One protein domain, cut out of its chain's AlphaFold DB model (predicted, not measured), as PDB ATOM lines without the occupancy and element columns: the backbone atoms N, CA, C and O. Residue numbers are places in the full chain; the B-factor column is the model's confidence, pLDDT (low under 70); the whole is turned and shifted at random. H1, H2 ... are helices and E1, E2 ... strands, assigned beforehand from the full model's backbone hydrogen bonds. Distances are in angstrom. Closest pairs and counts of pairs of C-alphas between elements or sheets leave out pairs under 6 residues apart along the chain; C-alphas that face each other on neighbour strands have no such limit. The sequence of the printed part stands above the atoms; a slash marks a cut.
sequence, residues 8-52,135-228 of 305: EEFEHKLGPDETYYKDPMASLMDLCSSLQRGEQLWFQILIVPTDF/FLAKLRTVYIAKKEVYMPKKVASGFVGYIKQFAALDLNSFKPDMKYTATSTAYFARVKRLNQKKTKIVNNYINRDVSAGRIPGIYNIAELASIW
ATOM      1  N   GLU A   8      27.995   5.482 -38.561       88.00
ATOM      2  CA  GLU A   8      26.730   4.930 -38.057       88.00
ATOM      3  C   GLU A   8      25.782   6.023 -37.539       88.00
ATOM      4  O   GLU A   8      24.565   5.912 -37.633       88.00
ATOM      5  N   GLU A   9      26.318   7.141 -37.041       87.19
ATOM      6  CA  GLU A   9      25.508   8.270 -36.576       87.19
ATOM      7  C   GLU A   9      25.031   9.202 -37.715       87.19
ATOM      8  O   GLU A   9      24.376  10.224 -37.459       87.19
ATOM      9  N   PHE A  10      25.409   8.915 -38.963       85.81
ATOM     10  CA  PHE A  10      24.892   9.568 -40.172       85.81
ATOM     11  C   PHE A  10      23.817   8.726 -40.877       85.81
ATOM     12  O   PHE A  10      23.208   9.195 -41.844       85.81
ATOM     13  N   GLU A  11      23.555   7.518 -40.374       82.00
ATOM     14  CA  GLU A  11      22.505   6.623 -40.852       82.00
ATOM     15  C   GLU A  11      21.164   6.961 -40.194       82.00
ATOM     16  O   GLU A  11      20.993   6.921 -38.973       82.00
ATOM     17  N   HIS A  12      20.174   7.289 -41.017       72.50
ATOM     18  CA  HIS A  12      18.791   7.416 -40.594       72.50
ATOM     19  C   HIS A  12      18.092   6.070 -40.768       72.50
ATOM     20  O   HIS A  12      17.695   5.698 -41.865       72.50
ATOM     21  N   LYS A  13      17.852   5.374 -39.649       67.00
ATOM     22  CA  LYS A  13      17.143   4.079 -39.619       67.00
ATOM     23  C   LYS A  13      15.682   4.136 -40.100       67.00
ATOM     24  O   LYS A  13      15.046   3.100 -40.235       67.00
ATOM     25  N   LEU A  14      15.145   5.337 -40.318       63.47
ATOM     26  CA  LEU A  14      13.757   5.604 -40.689       63.47
ATOM     27  C   LEU A  14      13.736   6.426 -41.988       63.47
ATOM     28  O   LEU A  14      13.672   7.653 -41.949       63.47
ATOM     29  N   GLY A  15      13.836   5.759 -43.137       62.41
ATOM     30  CA  GLY A  15      13.773   6.391 -44.456       62.41
ATOM     31  C   GLY A  15      13.857   5.367 -45.595       62.41
ATOM     32  O   GLY A  15      14.255   4.232 -45.346       62.41
ATOM     33  N   PRO A  16      13.467   5.736 -46.829       63.38
ATOM     34  CA  PRO A  16      13.658   4.879 -47.999       63.38
ATOM     35  C   PRO A  16      15.154   4.631 -48.246       63.38
ATOM     36  O   PRO A  16      15.962   5.542 -48.037       63.38
ATOM     37  N   ASP A  17      15.501   3.429 -48.722       62.22
ATOM     38  CA  ASP A  17      16.876   2.912 -48.871       62.22
ATOM     39  C   ASP A  17      17.854   3.897 -49.540       62.22
ATOM     40  O   ASP A  17      19.032   3.956 -49.193       62.22
ATOM     41  N   GLU A  18      17.368   4.725 -50.469       59.00
ATOM     42  CA  GLU A  18      18.176   5.708 -51.204       59.00
ATOM     43  C   GLU A  18      18.632   6.915 -50.362       59.00
ATOM     44  O   GLU A  18      19.617   7.564 -50.705       59.00
ATOM     45  N   THR A  19      17.949   7.225 -49.257       61.00
ATOM     46  CA  THR A  19      18.263   8.370 -48.370       61.00
ATOM     47  C   THR A  19      18.708   7.949 -46.972       61.00
ATOM     48  O   THR A  19      18.851   8.790 -46.084       61.00
ATOM     49  N   TYR A  20      18.953   6.651 -46.788       70.56
ATOM     50  CA  TYR A  20      19.331   6.053 -45.511       70.56
ATOM     51  C   TYR A  20      20.610   6.667 -44.930       70.56
ATOM     52  O   TYR A  20      20.710   6.881 -43.726       70.56
ATOM     53  N   TYR A  21      21.576   7.014 -45.785       77.19
ATOM     54  CA  TYR A  21      22.868   7.559 -45.373       77.19
ATOM     55  C   TYR A  21      23.028   9.020 -45.798       77.19
ATOM     56  O   TYR A  21      23.129   9.336 -46.993       77.19
ATOM     57  N   LYS A  22      23.092   9.932 -44.818       81.19
ATOM     58  CA  LYS A  22      23.391  11.342 -45.083       81.19
ATOM     59  C   LYS A  22      24.898  11.545 -45.191       81.19
ATOM     60  O   LYS A  22      25.571  11.854 -44.211       81.19
ATOM     61  N   ASP A  23      25.391  11.397 -46.412       85.38
ATOM     62  CA  ASP A  23      26.816  11.380 -46.703       85.38
ATOM     63  C   ASP A  23      27.534  12.705 -46.341       85.38
ATOM     64  O   ASP A  23      27.238  13.754 -46.932       85.38
ATOM     65  N   PRO A  24      28.506  12.685 -45.404       86.31
ATOM     66  CA  PRO A  24      29.314  13.850 -45.055       86.31
ATOM     67  C   PRO A  24      30.225  14.340 -46.197       86.31
ATOM     68  O   PRO A  24      30.639  15.502 -46.188       86.31
ATOM     69  N   MET A  25      30.533  13.511 -47.195       88.31
ATOM     70  CA  MET A  25      31.302  13.891 -48.383       88.31
ATOM     71  C   MET A  25      30.555  14.868 -49.286       88.31
ATOM     72  O   MET A  25      31.205  15.619 -50.016       88.31
ATOM     73  N   ALA A  26      29.222  14.930 -49.202       86.25
ATOM     74  CA  ALA A  26      28.411  15.877 -49.966       86.25
ATOM     75  C   ALA A  26      28.880  17.325 -49.759       86.25
ATOM     76  O   ALA A  26      29.117  18.046 -50.724       86.25
ATOM     77  N   SER A  27      29.120  17.724 -48.506       87.81
ATOM     78  CA  SER A  27      29.527  19.094 -48.180       87.81
ATOM     79  C   SER A  27      30.948  19.425 -48.658       87.81
ATOM     80  O   SER A  27      31.227  20.573 -49.013       87.81
ATOM     81  N   LEU A  28      31.843  18.429 -48.742       89.94
ATOM     82  CA  LEU A  28      33.150  18.609 -49.378       89.94
ATOM     83  C   LEU A  28      33.012  18.760 -50.895       89.94
ATOM     84  O   LEU A  28      33.677  19.610 -51.484       89.94
ATOM     85  N   MET A  29      32.155  17.959 -51.530       88.12
ATOM     86  CA  MET A  29      31.929  18.027 -52.975       88.12
ATOM     87  C   MET A  29      31.283  19.350 -53.385       88.12
ATOM     88  O   MET A  29      31.718  19.949 -54.366       88.12
ATOM     89  N   ASP A  30      30.339  19.861 -52.598       87.62
ATOM     90  CA  ASP A  30      29.752  21.186 -52.803       87.62
ATOM     91  C   ASP A  30      30.825  22.280 -52.726       87.62
ATOM     92  O   ASP A  30      30.908  23.145 -53.604       87.62
ATOM     93  N   LEU A  31      31.721  22.206 -51.734       89.81
ATOM     94  CA  LEU A  31      32.852  23.126 -51.622       89.81
ATOM     95  C   LEU A  31      33.767  23.051 -52.850       89.81
ATOM     96  O   LEU A  31      34.096  24.095 -53.417       89.81
ATOM     97  N   CYS A  32      34.149  21.843 -53.270       88.88
ATOM     98  CA  CYS A  32      34.981  21.611 -54.450       88.88
ATOM     99  C   CYS A  32      34.305  22.105 -55.737       88.88
ATOM    100  O   CYS A  32      34.974  22.691 -56.582       88.88
ATOM    101  N   SER A  33      32.984  21.944 -55.860       87.69
ATOM    102  CA  SER A  33      32.197  22.433 -57.001       87.69
ATOM    103  C   SER A  33      32.153  23.962 -57.080       87.69
ATOM    104  O   SER A  33      32.040  24.530 -58.162       87.69
ATOM    105  N   SER A  34      32.285  24.640 -55.935       88.06
ATOM    106  CA  SER A  34      32.289  26.102 -55.852       88.06
ATOM    107  C   SER A  34      33.627  26.748 -56.237       88.06
ATOM    108  O   SER A  34      33.714  27.983 -56.246       88.06
ATOM    109  N   LEU A  35      34.673  25.945 -56.476       90.31
ATOM    110  CA  LEU A  35      36.004  26.419 -56.855       90.31
ATOM    111  C   LEU A  35      36.031  26.823 -58.329       90.31
ATOM    112  O   LEU A  35      35.506  26.135 -59.200       90.31
ATOM    113  N   GLN A  36      36.675  27.950 -58.615       89.31
ATOM    114  CA  GLN A  36      36.817  28.475 -59.968       89.31
ATOM    115  C   GLN A  36      38.092  27.970 -60.648       89.31
ATOM    116  O   GLN A  36      39.028  27.465 -60.024       89.31
ATOM    117  N   ARG A  37      38.172  28.147 -61.972       89.12
ATOM    118  CA  ARG A  37      39.369  27.791 -62.740       89.12
ATOM    119  C   ARG A  37      40.583  28.567 -62.223       89.12
ATOM    120  O   ARG A  37      40.616  29.792 -62.257       89.12
ATOM    121  N   GLY A  38      41.617  27.839 -61.808       89.94
ATOM    122  CA  GLY A  38      42.821  28.424 -61.211       89.94
ATOM    123  C   GLY A  38      42.816  28.442 -59.682       89.94
ATOM    124  O   GLY A  38      43.810  28.886 -59.111       89.94
ATOM    125  N   GLU A  39      41.757  27.935 -59.045       92.75
ATOM    126  CA  GLU A  39      41.717  27.533 -57.639       92.75
ATOM    127  C   GLU A  39      41.879  26.013 -57.512       92.75
ATOM    128  O   GLU A  39      41.395  25.246 -58.343       92.75
ATOM    129  N   GLN A  40      42.565  25.570 -56.465       92.19
ATOM    130  CA  GLN A  40      42.768  24.165 -56.138       92.19
ATOM    131  C   GLN A  40      42.705  23.982 -54.623       92.19
ATOM    132  O   GLN A  40      43.366  24.697 -53.867       92.19
ATOM    133  N   LEU A  41      41.927  22.995 -54.185       93.31
ATOM    134  CA  LEU A  41      41.884  22.539 -52.802       93.31
ATOM    135  C   LEU A  41      42.440  21.122 -52.747       93.31
ATOM    136  O   LEU A  41      41.940  20.228 -53.424       93.31
ATOM    137  N   TRP A  42      43.475  20.921 -51.946       93.50
ATOM    138  CA  TRP A  42      44.095  19.622 -51.743       93.50
ATOM    139  C   TRP A  42      43.813  19.155 -50.322       93.50
ATOM    140  O   TRP A  42      44.189  19.824 -49.360       93.50
ATOM    141  N   PHE A  43      43.176  17.996 -50.185       93.50
ATOM    142  CA  PHE A  43      42.900  17.354 -48.905       93.50
ATOM    143  C   PHE A  43      43.682  16.045 -48.812       93.50
ATOM    144  O   PHE A  43      43.696  15.257 -49.751       93.50
ATOM    145  N   GLN A  44      44.387  15.840 -47.702       93.50
ATOM    146  CA  GLN A  44      45.201  14.652 -47.484       93.50
ATOM    147  C   GLN A  44      45.094  14.170 -46.048       93.50
ATOM    148  O   GLN A  44      45.169  14.952 -45.099       93.50
ATOM    149  N   ILE A  45      45.015  12.854 -45.916       94.00
ATOM    150  CA  ILE A  45      45.071  12.140 -44.652       94.00
ATOM    151  C   ILE A  45      46.368  11.338 -44.675       94.00
ATOM    152  O   ILE A  45      46.578  10.510 -45.559       94.00
ATOM    153  N   LEU A  46      47.278  11.635 -43.751       94.38
ATOM    154  CA  LEU A  46      48.431  10.776 -43.498       94.38
ATOM    155  C   LEU A  46      48.039   9.753 -42.447       94.38
ATOM    156  O   LEU A  46      47.442  10.137 -41.444       94.38
ATOM    157  N   ILE A  47      48.397   8.496 -42.677       94.44
ATOM    158  CA  ILE A  47      48.141   7.377 -41.775       94.44
ATOM    159  C   ILE A  47      49.485   6.705 -41.520       94.44
ATOM    160  O   ILE A  47      50.216   6.399 -42.462       94.44
ATOM    161  N   VAL A  48      49.812   6.517 -40.248       93.62
ATOM    162  CA  VAL A  48      51.030   5.866 -39.774       93.62
ATOM    163  C   VAL A  48      50.606   4.730 -38.841       93.62
ATOM    164  O   VAL A  48      49.781   4.965 -37.949       93.62
ATOM    165  N   PRO A  49      51.105   3.499 -39.048       92.75
ATOM    166  CA  PRO A  49      50.840   2.399 -38.130       92.75
ATOM    167  C   PRO A  49      51.412   2.722 -36.746       92.75
ATOM    168  O   PRO A  49      52.434   3.395 -36.631       92.75
ATOM    169  N   THR A  50      50.731   2.268 -35.701       91.50
ATOM    170  CA  THR A  50      51.140   2.463 -34.307       91.50
ATOM    171  C   THR A  50      50.967   1.164 -33.540       91.50
ATOM    172  O   THR A  50      50.145   0.327 -33.918       91.50
ATOM    173  N   ASP A  51      51.714   1.024 -32.452       88.81
ATOM    174  CA  ASP A  51      51.594  -0.107 -31.537       88.81
ATOM    175  C   ASP A  51      50.358   0.027 -30.637       88.81
ATOM    176  O   ASP A  51      49.645   1.029 -30.677       88.81
ATOM    177  N   PHE A  52      50.110  -0.967 -29.787       88.44
ATOM    178  CA  PHE A  52      48.958  -1.008 -28.875       88.44
ATOM    179  C   PHE A  52      49.158  -0.224 -27.565       88.44
ATOM    180  O   PHE A  52      48.308  -0.284 -26.680       88.44
ATOM    181  N   PHE A 135      45.341   3.925 -35.520       94.38
ATOM    182  CA  PHE A 135      46.410   4.465 -36.348       94.38
ATOM    183  C   PHE A 135      46.725   5.894 -35.919       94.38
ATOM    184  O   PHE A 135      45.839   6.652 -35.507       94.38
ATOM    185  N   LEU A 136      47.981   6.300 -36.080       94.12
ATOM    186  CA  LEU A 136      48.352   7.703 -35.984       94.12
ATOM    187  C   LEU A 136      47.982   8.388 -37.293       94.12
ATOM    188  O   LEU A 136      48.586   8.125 -38.332       94.12
ATOM    189  N   ALA A 137      46.995   9.277 -37.253       93.44
ATOM    190  CA  ALA A 137      46.547   9.987 -38.438       93.44
ATOM    191  C   ALA A 137      46.614  11.506 -38.300       93.44
ATOM    192  O   ALA A 137      46.542  12.095 -37.216       93.44
ATOM    193  N   LYS A 138      46.779  12.160 -39.448       92.00
ATOM    194  CA  LYS A 138      46.898  13.611 -39.551       92.00
ATOM    195  C   LYS A 138      46.180  14.113 -40.790       92.00
ATOM    196  O   LYS A 138      46.557  13.786 -41.915       92.00
ATOM    197  N   LEU A 139      45.187  14.964 -40.567       92.25
ATOM    198  CA  LEU A 139      44.430  15.624 -41.619       92.25
ATOM    199  C   LEU A 139      45.136  16.923 -42.013       92.25
ATOM    200  O   LEU A 139      45.461  17.754 -41.159       92.25
ATOM    201  N   ARG A 140      45.376  17.108 -43.311       91.88
ATOM    202  CA  ARG A 140      46.036  18.290 -43.872       91.88
ATOM    203  C   ARG A 140      45.242  18.803 -45.061       91.88
ATOM    204  O   ARG A 140      44.788  18.031 -45.898       91.88
ATOM    205  N   THR A 141      45.113  20.121 -45.137       91.25
ATOM    206  CA  THR A 141      44.469  20.799 -46.259       91.25
ATOM    207  C   THR A 141      45.360  21.927 -46.753       91.25
ATOM    208  O   THR A 141      45.969  22.639 -45.949       91.25
ATOM    209  N   VAL A 142      45.475  22.065 -48.069       92.38
ATOM    210  CA  VAL A 142      46.225  23.140 -48.717       92.38
ATOM    211  C   VAL A 142      45.354  23.730 -49.811       92.38
ATOM    212  O   VAL A 142      44.835  23.017 -50.662       92.38
ATOM    213  N   TYR A 143      45.207  25.049 -49.787       93.19
ATOM    214  CA  TYR A 143      44.518  25.801 -50.826       93.19
ATOM    215  C   TYR A 143      45.541  26.586 -51.645       93.19
ATOM    216  O   TYR A 143      46.326  27.368 -51.097       93.19
ATOM    217  N   ILE A 144      45.532  26.361 -52.955       92.25
ATOM    218  CA  ILE A 144      46.429  26.981 -53.925       92.25
ATOM    219  C   ILE A 144      45.555  27.675 -54.959       92.25
ATOM    220  O   ILE A 144      44.681  27.051 -55.546       92.25
ATOM    221  N   ALA A 145      45.791  28.958 -55.212       93.75
ATOM    222  CA  ALA A 145      45.132  29.634 -56.319       93.75
ATOM    223  C   ALA A 145      46.025  30.686 -56.967       93.75
ATOM    224  O   ALA A 145      46.980  31.184 -56.359       93.75
ATOM    225  N   LYS A 146      45.684  31.049 -58.207       92.31
ATOM    226  CA  LYS A 146      46.229  32.243 -58.865       92.31
ATOM    227  C   LYS A 146      45.894  33.484 -58.037       92.31
ATOM    228  O   LYS A 146      44.820  33.570 -57.450       92.31
ATOM    229  N   LYS A 147      46.798  34.470 -58.013       88.75
ATOM    230  CA  LYS A 147      46.652  35.687 -57.186       88.75
ATOM    231  C   LYS A 147      45.348  36.448 -57.453       88.75
ATOM    232  O   LYS A 147      44.787  36.999 -56.517       88.75
ATOM    233  N   GLU A 148      44.882  36.440 -58.698       92.19
ATOM    234  CA  GLU A 148      43.660  37.122 -59.150       92.19
ATOM    235  C   GLU A 148      42.376  36.519 -58.562       92.19
ATOM    236  O   GLU A 148      41.424  37.242 -58.301       92.19
ATOM    237  N   VAL A 149      42.367  35.206 -58.308       90.94
ATOM    238  CA  VAL A 149      41.180  34.443 -57.872       90.94
ATOM    239  C   VAL A 149      41.346  33.938 -56.429       90.94
ATOM    240  O   VAL A 149      40.576  33.128 -55.934       90.94
ATOM    241  N   TYR A 150      42.376  34.396 -55.713       90.06
ATOM    242  CA  TYR A 150      42.724  33.868 -54.396       90.06
ATOM    243  C   TYR A 150      41.720  34.310 -53.316       90.06
ATOM    244  O   TYR A 150      41.819  35.404 -52.757       90.06
ATOM    245  N   MET A 151      40.789  33.417 -52.962       88.88
ATOM    246  CA  MET A 151      39.748  33.617 -51.947       88.88
ATOM    247  C   MET A 151      39.905  32.661 -50.746       88.88
ATOM    248  O   MET A 151      39.055  31.802 -50.491       88.88
ATOM    249  N   PRO A 152      40.951  32.827 -49.914       86.81
ATOM    250  CA  PRO A 152      41.275  31.873 -48.852       86.81
ATOM    251  C   PRO A 152      40.205  31.791 -47.763       86.81
ATOM    252  O   PRO A 152      40.030  30.736 -47.166       86.81
ATOM    253  N   LYS A 153      39.486  32.888 -47.484       88.75
ATOM    254  CA  LYS A 153      38.467  32.916 -46.426       88.75
ATOM    255  C   LYS A 153      37.292  32.000 -46.761       88.75
ATOM    256  O   LYS A 153      36.926  31.209 -45.905       88.75
ATOM    257  N   LYS A 154      36.773  32.072 -47.995       89.81
ATOM    258  CA  LYS A 154      35.665  31.241 -48.496       89.81
ATOM    259  C   LYS A 154      36.015  29.756 -48.404       89.81
ATOM    260  O   LYS A 154      35.267  28.972 -47.826       89.81
ATOM    261  N   VAL A 155      37.180  29.385 -48.939       91.00
ATOM    262  CA  VAL A 155      37.598  27.980 -49.004       91.00
ATOM    263  C   VAL A 155      37.927  27.434 -47.615       91.00
ATOM    264  O   VAL A 155      37.461  26.357 -47.252       91.00
ATOM    265  N   ALA A 156      38.652  28.198 -46.791       89.38
ATOM    266  CA  ALA A 156      38.959  27.785 -45.426       89.38
ATOM    267  C   ALA A 156      37.695  27.668 -44.563       89.38
ATOM    268  O   ALA A 156      37.561  26.692 -43.832       89.38
ATOM    269  N   SER A 157      36.747  28.612 -44.648       89.62
ATOM    270  CA  SER A 157      35.495  28.526 -43.885       89.62
ATOM    271  C   SER A 157      34.629  27.352 -44.331       89.62
ATOM    272  O   SER A 157      34.072  26.665 -43.478       89.62
ATOM    273  N   GLY A 158      34.555  27.093 -45.640       91.00
ATOM    274  CA  GLY A 158      33.831  25.947 -46.186       91.00
ATOM    275  C   GLY A 158      34.419  24.620 -45.710       91.00
ATOM    276  O   GLY A 158      33.692  23.768 -45.207       91.00
ATOM    277  N   PHE A 159      35.748  24.481 -45.754       91.81
ATOM    278  CA  PHE A 159      36.418  23.268 -45.282       91.81
ATOM    279  C   PHE A 159      36.269  23.075 -43.767       91.81
ATOM    280  O   PHE A 159      36.062  21.963 -43.291       91.81
ATOM    281  N   VAL A 160      36.322  24.161 -42.986       91.00
ATOM    282  CA  VAL A 160      36.023  24.109 -41.547       91.00
ATOM    283  C   VAL A 160      34.571  23.694 -41.297       91.00
ATOM    284  O   VAL A 160      34.321  22.968 -40.340       91.00
ATOM    285  N   GLY A 161      33.628  24.121 -42.139       90.56
ATOM    286  CA  GLY A 161      32.235  23.669 -42.106       90.56
ATOM    287  C   GLY A 161      32.109  22.159 -42.310       90.56
ATOM    288  O   GLY A 161      31.511  21.495 -41.468       90.56
ATOM    289  N   TYR A 162      32.754  21.623 -43.350       91.44
ATOM    290  CA  TYR A 162      32.848  20.180 -43.601       91.44
ATOM    291  C   TYR A 162      33.419  19.435 -42.384       91.44
ATOM    292  O   TYR A 162      32.779  18.551 -41.834       91.44
ATOM    293  N   ILE A 163      34.576  19.850 -41.863       92.44
ATOM    294  CA  ILE A 163      35.214  19.174 -40.723       92.44
ATOM    295  C   ILE A 163      34.372  19.238 -39.434       92.44
ATOM    296  O   ILE A 163      34.403  18.310 -38.623       92.44
ATOM    297  N   LYS A 164      33.603  20.312 -39.226       91.25
ATOM    298  CA  LYS A 164      32.739  20.466 -38.046       91.25
ATOM    299  C   LYS A 164      31.601  19.450 -37.984       91.25
ATOM    300  O   LYS A 164      31.133  19.187 -36.882       91.25
ATOM    301  N   GLN A 165      31.172  18.865 -39.102       90.31
ATOM    302  CA  GLN A 165      30.080  17.880 -39.094       90.31
ATOM    303  C   GLN A 165      30.443  16.588 -38.341       90.31
ATOM    304  O   GLN A 165      29.559  15.880 -37.871       90.31
ATOM    305  N   PHE A 166      31.742  16.316 -38.179       91.69
ATOM    306  CA  PHE A 166      32.261  15.178 -37.419       91.69
ATOM    307  C   PHE A 166      32.439  15.474 -35.920       91.69
ATOM    308  O   PHE A 166      32.895  14.617 -35.165       91.69
ATOM    309  N   ALA A 167      32.140  16.699 -35.477       91.38
ATOM    310  CA  ALA A 167      32.271  17.076 -34.079       91.38
ATOM    311  C   ALA A 167      31.105  16.519 -33.254       91.38
ATOM    312  O   ALA A 167      29.944  16.831 -33.515       91.38
ATOM    313  N   ALA A 168      31.437  15.776 -32.204       88.25
ATOM    314  CA  ALA A 168      30.506  15.398 -31.152       88.25
ATOM    315  C   ALA A 168      30.779  16.283 -29.923       88.25
ATOM    316  O   ALA A 168      31.912  16.372 -29.447       88.25
ATOM    317  N   LEU A 169      29.761  17.002 -29.437       86.31
ATOM    318  CA  LEU A 169      29.907  18.008 -28.364       86.31
ATOM    319  C   LEU A 169      30.243  17.394 -26.997       86.31
ATOM    320  O   LEU A 169      30.812  18.040 -26.117       86.31
ATOM    321  N   ASP A 170      29.853  16.145 -26.820       85.75
ATOM    322  CA  ASP A 170      30.086  15.285 -25.671       85.75
ATOM    323  C   ASP A 170      31.388  14.471 -25.776       85.75
ATOM    324  O   ASP A 170      31.919  14.058 -24.740       85.75
ATOM    325  N   LEU A 171      31.926  14.308 -26.991       88.75
ATOM    326  CA  LEU A 171      33.152  13.567 -27.294       88.75
ATOM    327  C   LEU A 171      34.231  14.494 -27.893       88.75
ATOM    328  O   LEU A 171      34.576  15.524 -27.309       88.75
ATOM    329  N   ASN A 172      34.827  14.101 -29.023       89.94
ATOM    330  CA  ASN A 172      35.930  14.807 -29.658       89.94
ATOM    331  C   ASN A 172      35.468  15.699 -30.820       89.94
ATOM    332  O   ASN A 172      34.433  15.489 -31.454       89.94
ATOM    333  N   SER A 173      36.281  16.710 -31.126       89.25
ATOM    334  CA  SER A 173      36.050  17.621 -32.245       89.25
ATOM    335  C   SER A 173      37.361  18.059 -32.883       89.25
ATOM    336  O   SER A 173      38.367  18.313 -32.216       89.25
ATOM    337  N   PHE A 174      37.338  18.204 -34.202       88.62
ATOM    338  CA  PHE A 174      38.454  18.776 -34.933       88.62
ATOM    339  C   PHE A 174      38.474  20.296 -34.804       88.62
ATOM    340  O   PHE A 174      37.449  20.972 -34.913       88.62
ATOM    341  N   LYS A 175      39.674  20.851 -34.622       85.94
ATOM    342  CA  LYS A 175      39.901  22.296 -34.582       85.94
ATOM    343  C   LYS A 175      41.043  22.668 -35.526       85.94
ATOM    344  O   LYS A 175      42.081  22.003 -35.492       85.94
ATOM    345  N   PRO A 176      40.890  23.731 -36.336       83.75
ATOM    346  CA  PRO A 176      41.975  24.229 -37.169       83.75
ATOM    347  C   PRO A 176      43.176  24.630 -36.320       83.75
ATOM    348  O   PRO A 176      43.041  25.339 -35.321       83.75
ATOM    349  N   ASP A 177      44.362  24.198 -36.731       81.62
ATOM    350  CA  ASP A 177      45.586  24.566 -36.037       81.62
ATOM    351  C   ASP A 177      46.037  25.979 -36.423       81.62
ATOM    352  O   ASP A 177      46.695  26.200 -37.440       81.62
ATOM    353  N   MET A 178      45.702  26.943 -35.568       77.69
ATOM    354  CA  MET A 178      46.091  28.337 -35.762       77.69
ATOM    355  C   MET A 178      47.521  28.641 -35.285       77.69
ATOM    356  O   MET A 178      48.028  29.731 -35.535       77.69
ATOM    357  N   LYS A 179      48.195  27.705 -34.600       70.50
ATOM    358  CA  LYS A 179      49.521  27.950 -34.016       70.50
ATOM    359  C   LYS A 179      50.646  27.663 -35.007       70.50
ATOM    360  O   LYS A 179      51.515  28.511 -35.194       70.50
ATOM    361  N   TYR A 180      50.627  26.495 -35.653       68.69
ATOM    362  CA  TYR A 180      51.705  26.092 -36.568       68.69
ATOM    363  C   TYR A 180      51.341  26.267 -38.042       68.69
ATOM    364  O   TYR A 180      52.225  26.514 -38.862       68.69
ATOM    365  N   THR A 181      50.053  26.186 -38.376       64.56
ATOM    366  CA  THR A 181      49.583  26.169 -39.772       64.56
ATOM    367  C   THR A 181      49.017  27.523 -40.231       64.56
ATOM    368  O   THR A 181      48.796  27.740 -41.422       64.56
ATOM    369  N   ALA A 182      48.842  28.492 -39.323       68.62
ATOM    370  CA  ALA A 182      48.354  29.817 -39.691       68.62
ATOM    371  C   ALA A 182      49.378  30.617 -40.510       68.62
ATOM    372  O   ALA A 182      50.490  30.922 -40.070       68.62
ATOM    373  N   THR A 183      48.947  31.087 -41.678       62.00
ATOM    374  CA  THR A 183      49.705  32.013 -42.530       62.00
ATOM    375  C   THR A 183      49.503  33.478 -42.121       62.00
ATOM    376  O   THR A 183      49.399  34.356 -42.977       62.00
ATOM    377  N   SER A 184      49.424  33.761 -40.817       59.41
ATOM    378  CA  SER A 184      49.431  35.126 -40.276       59.41
ATOM    379  C   SER A 184      50.758  35.383 -39.563       59.41
ATOM    380  O   SER A 184      51.332  34.498 -38.931       59.41
ATOM    381  N   THR A 185      51.343  36.565 -39.740       55.88
ATOM    382  CA  THR A 185      52.601  36.965 -39.087       55.88
ATOM    383  C   THR A 185      52.593  38.473 -38.912       55.88
ATOM    384  O   THR A 185      52.210  39.192 -39.839       55.88
ATOM    385  N   ALA A 186      53.004  38.937 -37.735       54.97
ATOM    386  CA  ALA A 186      53.032  40.344 -37.376       54.97
ATOM    387  C   ALA A 186      54.477  40.888 -37.293       54.97
ATOM    388  O   ALA A 186      55.431  40.141 -37.075       54.97
ATOM    389  N   TYR A 187      54.585  42.204 -37.491       53.22
ATOM    390  CA  TYR A 187      55.673  43.114 -37.105       53.22
ATOM    391  C   TYR A 187      56.999  43.198 -37.896       53.22
ATOM    392  O   TYR A 187      57.529  44.299 -37.962       53.22
ATOM    393  N   PHE A 188      57.533  42.174 -38.584       50.69
ATOM    394  CA  PHE A 188      58.781  42.370 -39.371       50.69
ATOM    395  C   PHE A 188      58.925  41.452 -40.593       50.69
ATOM    396  O   PHE A 188      58.635  40.256 -40.508       50.69
ATOM    397  N   ALA A 189      59.387  42.008 -41.727       69.31
ATOM    398  CA  ALA A 189      59.592  41.311 -43.007       69.31
ATOM    399  C   ALA A 189      58.413  40.393 -43.397       69.31
ATOM    400  O   ALA A 189      58.594  39.255 -43.845       69.31
ATOM    401  N   ARG A 190      57.186  40.895 -43.187       75.12
ATOM    402  CA  ARG A 190      55.938  40.119 -43.234       75.12
ATOM    403  C   ARG A 190      55.813  39.302 -44.515       75.12
ATOM    404  O   ARG A 190      55.533  38.114 -44.437       75.12
ATOM    405  N   VAL A 191      56.070  39.910 -45.673       78.69
ATOM    406  CA  VAL A 191      55.930  39.255 -46.984       78.69
ATOM    407  C   VAL A 191      56.926  38.103 -47.145       78.69
ATOM    408  O   VAL A 191      56.519  36.990 -47.472       78.69
ATOM    409  N   LYS A 192      58.213  38.326 -46.846       82.31
ATOM    410  CA  LYS A 192      59.261  37.298 -46.970       82.31
ATOM    411  C   LYS A 192      59.000  36.116 -46.034       82.31
ATOM    412  O   LYS A 192      59.022  34.972 -46.478       82.31
ATOM    413  N   ARG A 193      58.682  36.380 -44.760       82.44
ATOM    414  CA  ARG A 193      58.398  35.329 -43.762       82.44
ATOM    415  C   ARG A 193      57.118  34.560 -44.084       82.44
ATOM    416  O   ARG A 193      57.072  33.346 -43.917       82.44
ATOM    417  N   LEU A 194      56.083  35.251 -44.561       85.00
ATOM    418  CA  LEU A 194      54.821  34.631 -44.958       85.00
ATOM    419  C   LEU A 194      55.022  33.727 -46.179       85.00
ATOM    420  O   LEU A 194      54.534  32.599 -46.176       85.00
ATOM    421  N   ASN A 195      55.800  34.167 -47.169       86.75
ATOM    422  CA  ASN A 195      56.159  33.336 -48.318       86.75
ATOM    423  C   ASN A 195      56.983  32.113 -47.896       86.75
ATOM    424  O   ASN A 195      56.624  31.006 -48.272       86.75
ATOM    425  N   GLN A 196      57.991  32.271 -47.031       87.19
ATOM    426  CA  GLN A 196      58.753  31.138 -46.484       87.19
ATOM    427  C   GLN A 196      57.857  30.123 -45.761       87.19
ATOM    428  O   GLN A 196      57.995  28.919 -45.970       87.19
ATOM    429  N   LYS A 197      56.904  30.590 -44.941       86.38
ATOM    430  CA  LYS A 197      55.928  29.718 -44.268       86.38
ATOM    431  C   LYS A 197      55.035  28.981 -45.266       86.38
ATOM    432  O   LYS A 197      54.868  27.774 -45.133       86.38
ATOM    433  N   LYS A 198      54.495  29.680 -46.270       88.31
ATOM    434  CA  LYS A 198      53.683  29.070 -47.337       88.31
ATOM    435  C   LYS A 198      54.464  27.994 -48.087       88.31
ATOM    436  O   LYS A 198      53.973  26.880 -48.217       88.31
ATOM    437  N   THR A 199      55.691  28.299 -48.506       90.44
ATOM    438  CA  THR A 199      56.573  27.342 -49.181       90.44
ATOM    439  C   THR A 199      56.862  26.137 -48.294       90.44
ATOM    440  O   THR A 199      56.757  25.009 -48.758       90.44
ATOM    441  N   LYS A 200      57.137  26.342 -47.000       90.44
ATOM    442  CA  LYS A 200      57.347  25.241 -46.051       90.44
ATOM    443  C   LYS A 200      56.112  24.345 -45.925       90.44
ATOM    444  O   LYS A 200      56.252  23.130 -45.944       90.44
ATOM    445  N   ILE A 201      54.912  24.924 -45.832       90.44
ATOM    446  CA  ILE A 201      53.657  24.156 -45.757       90.44
ATOM    447  C   ILE A 201      53.468  23.305 -47.016       90.44
ATOM    448  O   ILE A 201      53.200  22.112 -46.899       90.44
ATOM    449  N   VAL A 202      53.649  23.891 -48.202       92.00
ATOM    450  CA  VAL A 202      53.500  23.176 -49.479       92.00
ATOM    451  C   VAL A 202      54.557  22.079 -49.623       92.00
ATOM    452  O   VAL A 202      54.209  20.944 -49.935       92.00
ATOM    453  N   ASN A 203      55.822  22.366 -49.312       92.94
ATOM    454  CA  ASN A 203      56.894  21.371 -49.377       92.94
ATOM    455  C   ASN A 203      56.634  20.199 -48.420       92.94
ATOM    456  O   ASN A 203      56.753  19.045 -48.818       92.94
ATOM    457  N   ASN A 204      56.204  20.468 -47.185       91.81
ATOM    458  CA  ASN A 204      55.867  19.417 -46.217       91.81
ATOM    459  C   ASN A 204      54.635  18.601 -46.636       91.81
ATOM    460  O   ASN A 204      54.518  17.417 -46.301       91.81
ATOM    461  N   TYR A 205      53.696  19.233 -47.346       92.88
ATOM    462  CA  TYR A 205      52.540  18.554 -47.917       92.88
ATOM    463  C   TYR A 205      52.976  17.568 -49.005       92.88
ATOM    464  O   TYR A 205      52.664  16.380 -48.902       92.88
ATOM    465  N   ILE A 206      53.775  18.039 -49.970       92.50
ATOM    466  CA  ILE A 206      54.333  17.237 -51.071       92.50
ATOM    467  C   ILE A 206      55.180  16.081 -50.525       92.50
ATOM    468  O   ILE A 206      54.944  14.930 -50.882       92.50
ATOM    469  N   ASN A 207      56.088  16.367 -49.588       93.62
ATOM    470  CA  ASN A 207      56.996  15.379 -48.995       93.62
ATOM    471  C   ASN A 207      56.317  14.424 -48.005       93.62
ATOM    472  O   ASN A 207      56.983  13.568 -47.435       93.62
ATOM    473  N   ARG A 208      55.009  14.574 -47.755       90.75
ATOM    474  CA  ARG A 208      54.258  13.732 -46.808       90.75
ATOM    475  C   ARG A 208      54.863  13.681 -45.399       90.75
ATOM    476  O   ARG A 208      54.712  12.694 -44.693       90.75
ATOM    477  N   ASP A 209      55.479  14.782 -44.967       90.31
ATOM    478  CA  ASP A 209      56.156  14.838 -43.671       90.31
ATOM    479  C   ASP A 209      55.152  14.773 -42.508       90.31
ATOM    480  O   ASP A 209      54.293  15.650 -42.322       90.31
ATOM    481  N   VAL A 210      55.265  13.703 -41.724       87.25
ATOM    482  CA  VAL A 210      54.430  13.419 -40.555       87.25
ATOM    483  C   VAL A 210      54.813  14.339 -39.393       87.25
ATOM    484  O   VAL A 210      53.928  14.873 -38.718       87.25
ATOM    485  N   SER A 211      56.114  14.581 -39.212       85.75
ATOM    486  CA  SER A 211      56.688  15.290 -38.065       85.75
ATOM    487  C   SER A 211      56.415  16.795 -38.097       85.75
ATOM    488  O   SER A 211      56.143  17.413 -37.068       85.75
ATOM    489  N   ALA A 212      56.424  17.404 -39.284       84.12
ATOM    490  CA  ALA A 212      56.303  18.848 -39.399       84.12
ATOM    491  C   ALA A 212      54.862  19.352 -39.221       84.12
ATOM    492  O   ALA A 212      53.929  18.910 -39.894       84.12
ATOM    493  N   GLY A 213      54.676  20.364 -38.371       81.75
ATOM    494  CA  GLY A 213      53.367  20.951 -38.062       81.75
ATOM    495  C   GLY A 213      52.761  20.320 -36.811       81.75
ATOM    496  O   GLY A 213      53.449  20.162 -35.810       81.75
ATOM    497  N   ARG A 214      51.467  19.981 -36.847       84.94
ATOM    498  CA  ARG A 214      50.795  19.342 -35.708       84.94
ATOM    499  C   ARG A 214      51.138  17.853 -35.602       84.94
ATOM    500  O   ARG A 214      51.201  17.173 -36.623       84.94
ATOM    501  N   ILE A 215      51.326  17.368 -34.377       88.56
ATOM    502  CA  ILE A 215      51.556  15.949 -34.077       88.56
ATOM    503  C   ILE A 215      50.308  15.144 -34.496       88.56
ATOM    504  O   ILE A 215      49.193  15.636 -34.273       88.56
ATOM    505  N   PRO A 216      50.464  13.968 -35.134       90.94
ATOM    506  CA  PRO A 216      49.347  13.077 -35.446       90.94
ATOM    507  C   PRO A 216      48.541  12.702 -34.199       90.94
ATOM    508  O   PRO A 216      49.093  12.566 -33.111       90.94
ATOM    509  N   GLY A 217      47.229  12.549 -34.361       90.75
ATOM    510  CA  GLY A 217      46.353  12.018 -33.316       90.75
ATOM    511  C   GLY A 217      46.095  10.528 -33.520       90.75
ATOM    512  O   GLY A 217      46.349  10.006 -34.601       90.75
ATOM    513  N   ILE A 218      45.555   9.860 -32.504       93.12
ATOM    514  CA  ILE A 218      45.145   8.454 -32.588       93.12
ATOM    515  C   ILE A 218      43.695   8.371 -33.080       93.12
ATOM    516  O   ILE A 218      42.780   8.919 -32.446       93.12
ATOM    517  N   TYR A 219      43.496   7.658 -34.184       93.62
ATOM    518  CA  TYR A 219      42.200   7.441 -34.826       93.62
ATOM    519  C   TYR A 219      41.995   5.962 -35.116       93.62
ATOM    520  O   TYR A 219      42.927   5.283 -35.535       93.62
ATOM    521  N   ASN A 220      40.780   5.467 -34.914       93.56
ATOM    522  CA  ASN A 220      40.435   4.105 -35.299       93.56
ATOM    523  C   ASN A 220      40.020   4.020 -36.783       93.56
ATOM    524  O   ASN A 220      39.824   5.033 -37.462       93.56
ATOM    525  N   ILE A 221      39.856   2.795 -37.287       93.38
ATOM    526  CA  ILE A 221      39.409   2.543 -38.668       93.38
ATOM    527  C   ILE A 221      38.053   3.203 -38.963       93.38
ATOM    528  O   ILE A 221      37.885   3.803 -40.023       93.38
ATOM    529  N   ALA A 222      37.099   3.128 -38.033       92.44
ATOM    530  CA  ALA A 222      35.752   3.665 -38.227       92.44
ATOM    531  C   ALA A 222      35.745   5.202 -38.341       92.44
ATOM    532  O   ALA A 222      35.060   5.759 -39.195       92.44
ATOM    533  N   GLU A 223      36.546   5.898 -37.539       92.81
ATOM    534  CA  GLU A 223      36.753   7.344 -37.584       92.81
ATOM    535  C   GLU A 223      37.387   7.742 -38.921       92.81
ATOM    536  O   GLU A 223      36.929   8.684 -39.564       92.81
ATOM    537  N   LEU A 224      38.405   7.003 -39.376       93.06
ATOM    538  CA  LEU A 224      39.057   7.255 -40.664       93.06
ATOM    539  C   LEU A 224      38.112   7.031 -41.852       93.06
ATOM    540  O   LEU A 224      38.083   7.867 -42.754       93.06
ATOM    541  N   ALA A 225      37.299   5.972 -41.820       91.56
ATOM    542  CA  ALA A 225      36.275   5.703 -42.831       91.56
ATOM    543  C   ALA A 225      35.163   6.768 -42.833       91.56
ATOM    544  O   ALA A 225      34.657   7.161 -43.884       91.56
ATOM    545  N   SER A 226      34.822   7.298 -41.656       91.44
ATOM    546  CA  SER A 226      33.846   8.387 -41.528       91.44
ATOM    547  C   SER A 226      34.366   9.682 -42.154       91.44
ATOM    548  O   SER A 226      33.615  10.389 -42.818       91.44
ATOM    549  N   ILE A 227      35.658   9.984 -41.973       91.81
ATOM    550  CA  ILE A 227      36.297  11.174 -42.553       91.81
ATOM    551  C   ILE A 227      36.388  11.052 -44.075       91.81
ATOM    552  O   ILE A 227      36.141  12.030 -44.773       91.81
ATOM    553  N   TRP A 228      36.771   9.886 -44.597       90.38
ATOM    554  CA  TRP A 228      36.916   9.686 -46.033       90.38
ATOM    555  C   TRP A 228      36.375   8.334 -46.479       90.38
ATOM    556  O   TRP A 228      36.881   7.280 -46.100       90.38
TER     557      TRP A 228
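AT A GLANCE: This is residues 8 to 52 and 135 to 228 of the 305 residues of an uncharacterized protein of Candidatus Falkowbacteria bacterium CG10_big_fil_rev_8_21_14_0_10_39_9 (UniProt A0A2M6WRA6). A long, strongly twisted ribbon of two antiparallel strands, E1 and E2, runs through the middle; H2 packs along it with H1 side by side with H2, and the short strand E3 joins E2 near one end of the ribbon, where H4 follows. H3 meets the ribbon with its residues 198 to 205, while residues 187 to 192, of which 190 to 192 belong to H3, stick out. The 139 printed residues have four named helices and three named strands in the order H1 E1 E2 H2 H3 E3 H4, and the antiparallel sheet runs E1, E2, E3. The class is mixed, helices and strands; the whole is only just compact, close to loose, with a radius of gyration of the C-alphas of 17.3 A and spans of 58 by 42 by 27 A.

IN THESE COORDINATES: Start at Glu 8; residues 8 to 24 hold no named element. Find C-alpha 25 at (31.302, 13.891, -48.383), where H1 begins, residues 25 to 33. E1, residues 39 to 49, is 33.1 A long and starts at C-alpha 39, (41.717, 27.533, -57.639). After the cut, E2, residues 135 to 145, spans 32.2 A. H2 is residues 152 to 164, 17.9 A, and H3 is residues 190 to 206, 24.2 A. E3, residues 217 to 220, leads to H4, residues 221 to 227, which ends at C-alpha 227, (36.297, 11.174, -42.553).

HOW THE PARTS SIT: Look first at E1 and E2, antiparallel at 166 degrees: N 42 and O 142 are 2.8 A apart, within hydrogen-bond range. E3 is antiparallel to E2 at 112 degrees, with N 135 and O 219 2.8 A apart, also within range. H2 is on the sheet, over E1 and E2, at a height over the sheet of 10.4 A, and runs along the strands, at 21 degrees to E2 on the local plane; their closest C-alphas, Tyr 143 and Pro 152, are 7.2 A apart. H1 touches H2, opposite ways at a shallow tilt of 10 degrees, the closest C-alphas being Ser 27 and Tyr 162, 5.8 A. H1, H3 and H4 only graze the sheet; the closest C-alphas of E2 and H3 are Val 142 and Val 202, 7.3 A. H2 and H3 are apart. In H1, H2, H3 and H4 every O i to N i+4 pair is within hydrogen-bond range.

THE WHOLE: The C-alphas farthest apart, Pro 16 and Phe 188, are 59.3 A apart. Residues 53 to 134 are not printed; C-alphas 52 and 135 are 9.6 A apart across the cut. The link from H2 to H3, 25 residues, is long. The model's mean pLDDT over the printed part is 85.6; look for values under 70 at residues 13 to 19 and 180 to 189.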